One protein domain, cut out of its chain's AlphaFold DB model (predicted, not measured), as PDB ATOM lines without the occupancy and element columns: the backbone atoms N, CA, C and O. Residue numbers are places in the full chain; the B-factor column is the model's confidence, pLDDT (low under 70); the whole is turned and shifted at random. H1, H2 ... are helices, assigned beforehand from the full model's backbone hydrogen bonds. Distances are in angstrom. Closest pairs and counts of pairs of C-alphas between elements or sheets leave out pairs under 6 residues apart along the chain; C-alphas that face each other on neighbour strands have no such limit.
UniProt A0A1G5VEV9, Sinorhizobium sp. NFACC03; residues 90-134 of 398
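AT A GLANCE: This is residues 90 to 134 of the 398 residues of a protein of Sinorhizobium sp. NFACC03 (UniProt A0A1G5VEV9). Three helices run nearly side by side in a small up-and-down bundle, with H2 between H1 and H3 along the chain and next to both, while H1 and H3 only just meet. H3 is the longest and makes the long axis, and its last residues, 130 to 133, reach beyond the other two helices. The printed part has 45 residues, with three named helices in the order H1, H2, H3 and no named strand, and its class is all helix. It is compact, with a radius of gyration of the C-alphas of 9.8 A, and elongated, spanning 30 by 18 by 14 A.

IN THESE COORDINATES: H1 takes residues 90 to 99, beginning at C-alpha 90 at (101.372, 10.802, -68.937), and is 14.3 A long from first to last C-alpha. H2 takes residues 102 to 112 and is 15.4 A long, beginning at C-alpha 102 at (105.166, -0.081, -82.689). H3 takes residues 116 to 133 and is 26.0 A long, ending at C-alpha 133 at (109.329, -0.615, -94.441).

HOW THE PARTS SIT: The three form a bundle, up and down, each helix running against the one before it. H1 and H2 are a helical hairpin: they touch, their closest C-alphas being those of Ala 96 and Thr 104, 5.7 A apart, and run opposite ways at a shallow tilt of 8 degrees. H2 and H3 are a second helical hairpin and touch with 17 pairs of C-alphas within 8 A. Their closest C-alphas, those of Ile 102 and Val 125, are 5.4 A apart, and they run opposite ways at a shallow tilt of 19 degrees. H1 and H3 only just touch, with 3 pairs of C-alphas within 8 A, H3 with residues 117 to 121 alone. The closest are those of Phe 93 and Tyr 117, 6.9 A apart; the two helices run the same way at a shallow tilt of 13 degrees. In H1, H2 and H3 every O i to N i+4 pair is within hydrogen-bond range.

THE WHOLE: The two C-alphas farthest apart, those of Leu 91 and Leu 134, are 30.9 A apart. The printed part has no cut, and the links H1 to H2 and H2 to H3 are tight. The mean pLDDT of the printed part is 80.4, and residues 130 to 134 are under 70.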
ATOM      1  N   ALA A  90     100.022  10.238 -68.908       76.50
ATOM      2  CA  ALA A  90     101.372  10.802 -68.937       76.50
ATOM      3  C   ALA A  90     102.446   9.783 -68.510       76.50
ATOM      4  O   ALA A  90     103.505   9.694 -69.144       76.50
ATOM      5  N   LEU A  91     102.178   8.976 -67.474       80.00
ATOM      6  CA  LEU A  91     103.097   7.924 -67.024       80.00
ATOM      7  C   LEU A  91     103.313   6.848 -68.091       80.00
ATOM      8  O   LEU A  91     104.458   6.549 -68.445       80.00
ATOM      9  N   ASP A  92     102.227   6.288 -68.623       82.94
ATOM     10  CA  ASP A  92     102.291   5.266 -69.667       82.94
ATOM     11  C   ASP A  92     102.908   5.823 -70.955       82.94
ATOM     12  O   ASP A  92     103.660   5.130 -71.633       82.94
ATOM     13  N   PHE A  93     102.670   7.094 -71.282       83.56
ATOM     14  CA  PHE A  93     103.323   7.736 -72.418       83.56
ATOM     15  C   PHE A  93     104.841   7.818 -72.209       83.56
ATOM     16  O   PHE A  93     105.616   7.519 -73.117       83.56
ATOM     17  N   GLY A  94     105.286   8.164 -70.996       77.62
ATOM     18  CA  GLY A  94     106.700   8.162 -70.622       77.62
ATOM     19  C   GLY A  94     107.351   6.784 -70.760       77.62
ATOM     20  O   GLY A  94     108.459   6.681 -71.290       77.62
ATOM     21  N   LYS A  95     106.650   5.729 -70.336       86.19
ATOM     22  CA  LYS A  95     107.071   4.337 -70.543       86.19
ATOM     23  C   LYS A  95     107.169   3.996 -72.033       86.19
ATOM     24  O   LYS A  95     108.220   3.555 -72.495       86.19
ATOM     25  N   ALA A  96     106.122   4.288 -72.805       83.88
ATOM     26  CA  ALA A  96     106.080   4.049 -74.245       83.88
ATOM     27  C   ALA A  96     107.178   4.813 -75.005       83.88
ATOM     28  O   ALA A  96     107.720   4.278 -75.964       83.88
ATOM     29  N   MET A  97     107.582   6.010 -74.558       80.56
ATOM     30  CA  MET A  97     108.732   6.730 -75.126       80.56
ATOM     31  C   MET A  97     110.072   6.040 -74.861       80.56
ATOM     32  O   MET A  97     110.932   6.040 -75.737       80.56
ATOM     33  N   ARG A  98     110.284   5.489 -73.658       84.19
ATOM     34  CA  ARG A  98     111.531   4.777 -73.326       84.19
ATOM     35  C   ARG A  98     111.620   3.444 -74.060       84.19
ATOM     36  O   ARG A  98     112.695   3.075 -74.533       84.19
ATOM     37  N   VAL A  99     110.484   2.758 -74.202       87.06
ATOM     38  CA  VAL A  99     110.405   1.510 -74.961       87.06
ATOM     39  C   VAL A  99     110.442   1.773 -76.462       87.06
ATOM     40  O   VAL A  99     111.175   1.087 -77.141       87.06
ATOM     41  N   ASP A 100     109.721   2.748 -77.005       82.81
ATOM     42  CA  ASP A 100     109.661   3.134 -78.426       82.81
ATOM     43  C   ASP A 100     109.547   1.948 -79.404       82.81
ATOM     44  O   ASP A 100     110.434   1.714 -80.229       82.81
ATOM     45  N   THR A 101     108.478   1.154 -79.295       87.25
ATOM     46  CA  THR A 101     108.145   0.095 -80.270       87.25
ATOM     47  C   THR A 101     106.745   0.299 -80.836       87.25
ATOM     48  O   THR A 101     105.865   0.847 -80.174       87.25
ATOM     49  N   ILE A 102     106.498  -0.175 -82.064       85.38
ATOM     50  CA  ILE A 102     105.166  -0.081 -82.689       85.38
ATOM     51  C   ILE A 102     104.099  -0.708 -81.779       85.38
ATOM     52  O   ILE A 102     103.017  -0.141 -81.624       85.38
ATOM     53  N   ARG A 103     104.404  -1.850 -81.150       90.25
ATOM     54  CA  ARG A 103     103.487  -2.553 -80.246       90.25
ATOM     55  C   ARG A 103     103.155  -1.742 -78.996       90.25
ATOM     56  O   ARG A 103     101.970  -1.561 -78.717       90.25
ATOM     57  N   THR A 104     104.154  -1.205 -78.296       91.88
ATOM     58  CA  THR A 104     103.909  -0.404 -77.085       91.88
ATOM     59  C   THR A 104     103.120   0.863 -77.390       91.88
ATOM     60  O   THR A 104     102.183   1.185 -76.661       91.88
ATOM     61  N   TRP A 105     103.385   1.527 -78.519       90.81
ATOM     62  CA  TRP A 105     102.571   2.661 -78.961       90.81
ATOM     63  C   TRP A 105     101.134   2.266 -79.315       90.81
ATOM     64  O   TRP A 105     100.197   2.966 -78.934       90.81
ATOM     65  N   LYS A 106     100.925   1.135 -80.004       93.06
ATOM     66  CA  LYS A 106      99.576   0.617 -80.294       93.06
ATOM     67  C   LYS A 106      98.811   0.281 -79.008       93.06
ATOM     68  O   LYS A 106      97.640   0.633 -78.904       93.06
ATOM     69  N   ARG A 107      99.466  -0.332 -78.018       94.31
ATOM     70  CA  ARG A 107      98.872  -0.627 -76.701       94.31
ATOM     71  C   ARG A 107      98.554   0.639 -75.916       94.31
ATOM     72  O   ARG A 107      97.464   0.739 -75.358       94.31
ATOM     73  N   PHE A 108      99.440   1.632 -75.953       93.44
ATOM     74  CA  PHE A 108      99.171   2.952 -75.393       93.44
ATOM     75  C   PHE A 108      97.906   3.576 -76.006       93.44
ATOM     76  O   PHE A 108      97.008   3.993 -75.277       93.44
ATOM     77  N   ILE A 109      97.795   3.594 -77.341       94.44
ATOM     78  CA  ILE A 109      96.623   4.140 -78.049       94.44
ATOM     79  C   ILE A 109      95.356   3.361 -77.689       94.44
ATOM     80  O   ILE A 109      94.320   3.978 -77.473       94.44
ATOM     81  N   ALA A 110      95.426   2.030 -77.608       94.44
ATOM     82  CA  ALA A 110      94.282   1.206 -77.226       94.44
ATOM     83  C   ALA A 110      93.795   1.507 -75.797       94.44
ATOM     84  O   ALA A 110      92.593   1.498 -75.551       94.44
ATOM     85  N   LYS A 111      94.718   1.802 -74.874       93.50
ATOM     86  CA  LYS A 111      94.416   2.098 -73.469       93.50
ATOM     87  C   LYS A 111      93.904   3.524 -73.245       93.50
ATOM     88  O   LYS A 111      92.978   3.711 -72.465       93.50
ATOM     89  N   HIS A 112      94.491   4.516 -73.919       87.25
ATOM     90  CA  HIS A 112      94.236   5.943 -73.653       87.25
ATOM     91  C   HIS A 112      93.380   6.643 -74.724       87.25
ATOM     92  O   HIS A 112      92.795   7.685 -74.452       87.25
ATOM     93  N   GLY A 113      93.236   6.056 -75.920       78.56
ATOM     94  CA  GLY A 113      92.197   6.326 -76.931       78.56
ATOM     95  C   GLY A 113      92.212   7.684 -77.652       78.56
ATOM     96  O   GLY A 113      92.101   7.744 -78.882       78.56
ATOM     97  N   SER A 114      92.336   8.794 -76.924       79.19
ATOM     98  CA  SER A 114      92.147  10.160 -77.426       79.19
ATOM     99  C   SER A 114      93.052  11.178 -76.715       79.19
ATOM    100  O   SER A 114      93.756  10.839 -75.767       79.19
ATOM    101  N   GLY A 115      93.073  12.419 -77.203       73.81
ATOM    102  CA  GLY A 115      93.906  13.493 -76.659       73.81
ATOM    103  C   GLY A 115      95.302  13.589 -77.284       73.81
ATOM    104  O   GLY A 115      95.697  12.779 -78.126       73.81
ATOM    105  N   SER A 116      96.058  14.600 -76.853       72.50
ATOM    106  CA  SER A 116      97.367  14.959 -77.420       72.50
ATOM    107  C   SER A 116      98.391  13.820 -77.347       72.50
ATOM    108  O   SER A 116      99.151  13.622 -78.295       72.50
ATOM    109  N   TYR A 117      98.379  13.024 -76.272       78.50
ATOM    110  CA  TYR A 117      99.243  11.849 -76.147       78.50
ATOM    111  C   TYR A 117      98.896  10.750 -77.156       78.50
ATOM    112  O   TYR A 117      99.799  10.147 -77.734       78.50
ATOM    113  N   ALA A 118      97.608  10.498 -77.413       78.25
ATOM    114  CA  ALA A 118      97.190   9.521 -78.416       78.25
ATOM    115  C   ALA A 118      97.580   9.977 -79.832       78.25
ATOM    116  O   ALA A 118      98.026   9.163 -80.642       78.25
ATOM    117  N   ASP A 119      97.483  11.277 -80.125       74.38
ATOM    118  CA  ASP A 119      97.926  11.839 -81.405       74.38
ATOM    119  C   ASP A 119      99.442  11.733 -81.590       74.38
ATOM    120  O   ASP A 119      99.903  11.296 -82.649       74.38
ATOM    121  N   ALA A 120     100.221  12.042 -80.551       72.94
ATOM    122  CA  ALA A 120     101.667  11.846 -80.556       72.94
ATOM    123  C   ALA A 120     102.041  10.363 -80.726       72.94
ATOM    124  O   ALA A 120     102.902  10.029 -81.540       72.94
ATOM    125  N   ALA A 121     101.345   9.449 -80.043       78.31
ATOM    126  CA  ALA A 121     101.560   8.012 -80.195       78.31
ATOM    127  C   ALA A 121     101.260   7.530 -81.626       78.31
ATOM    128  O   ALA A 121     102.036   6.760 -82.195       78.31
ATOM    129  N   ARG A 122     100.189   8.027 -82.266       83.56
ATOM    130  CA  ARG A 122      99.890   7.731 -83.682       83.56
ATOM    131  C   ARG A 122     101.001   8.223 -84.610       83.56
ATOM    132  O   ARG A 122     101.311   7.546 -85.588       83.56
ATOM    133  N   GLN A 123     101.604   9.379 -84.327       74.62
ATOM    134  CA  GLN A 123     102.762   9.871 -85.084       74.62
ATOM    135  C   GLN A 123     103.989   8.970 -84.886       74.62
ATOM    136  O   GLN A 123     104.651   8.634 -85.868       74.62
ATOM    137  N   SER A 124     104.248   8.507 -83.658       80.12
ATOM    138  CA  SER A 124     105.319   7.541 -83.375       80.12
ATOM    139  C   SER A 124     105.140   6.232 -84.143       80.12
ATOM    140  O   SER A 124     106.103   5.756 -84.741       80.12
ATOM    141  N   VAL A 125     103.917   5.690 -84.217       82.94
ATOM    142  CA  VAL A 125     103.620   4.493 -85.026       82.94
ATOM    143  C   VAL A 125     103.954   4.722 -86.501       82.94
ATOM    144  O   VAL A 125     104.630   3.889 -87.097       82.94
ATOM    145  N   ARG A 126     103.540   5.856 -87.089       77.56
ATOM    146  CA  ARG A 126     103.845   6.173 -88.501       77.56
ATOM    147  C   ARG A 126     105.348   6.294 -88.751       77.56
ATOM    148  O   ARG A 126     105.845   5.741 -89.726       77.56
ATOM    149  N   ARG A 127     106.072   6.988 -87.865       81.69
ATOM    150  CA  ARG A 127     107.534   7.146 -87.948       81.69
ATOM    151  C   ARG A 127     108.242   5.792 -87.912       81.69
ATOM    152  O   ARG A 127     109.128   5.556 -88.724       81.69
ATOM    153  N   LEU A 128     107.879   4.931 -86.961       73.50
ATOM    154  CA  LEU A 128     108.504   3.616 -86.808       73.50
ATOM    155  C   LEU A 128     108.139   2.673 -87.959       73.50
ATOM    156  O   LEU A 128     109.017   1.963 -88.433       73.50
ATOM    157  N   GLY A 129     106.895   2.716 -88.449       70.62
ATOM    158  CA  GLY A 129     106.470   1.948 -89.624       70.62
ATOM    159  C   GLY A 129     107.297   2.281 -90.867       70.62
ATOM    160  O   GLY A 129     107.824   1.382 -91.505       70.62
ATOM    161  N   ALA A 130     107.546   3.570 -91.128       65.38
ATOM    162  CA  ALA A 130     108.391   3.989 -92.248       65.38
ATOM    163  C   ALA A 130     109.844   3.475 -92.145       65.38
ATOM    164  O   ALA A 130     110.495   3.249 -93.160       65.38
ATOM    165  N   ILE A 131     110.376   3.291 -90.929       62.00
ATOM    166  CA  ILE A 131     111.714   2.713 -90.716       62.00
ATOM    167  C   ILE A 131     111.704   1.203 -90.973       62.00
ATOM    168  O   ILE A 131     112.683   0.670 -91.496       62.00
ATOM    169  N   ASP A 132     110.628   0.520 -90.589       63.78
ATOM    170  CA  ASP A 132     110.480  -0.924 -90.772       63.78
ATOM    171  C   ASP A 132     110.292  -1.287 -92.253       63.78
ATOM    172  O   ASP A 132     110.974  -2.176 -92.765       63.78
ATOM    173  N   ASP A 133     109.499  -0.497 -92.986       59.91
ATOM    174  CA  ASP A 133     109.329  -0.615 -94.441       59.91
ATOM    175  C   ASP A 133     110.672  -0.529 -95.192       59.91
ATOM    176  O   ASP A 133     110.901  -1.255 -96.157       59.91
ATOM    177  N   LEU A 134     111.613   0.299 -94.717       53.38
ATOM    178  CA  LEU A 134     112.959   0.403 -95.297       53.38
ATOM    179  C   LEU A 134     113.847  -0.828 -95.021       53.38
ATOM    180  O   LEU A 134     114.834  -1.033 -95.727       53.38
TER     181      LEU A 134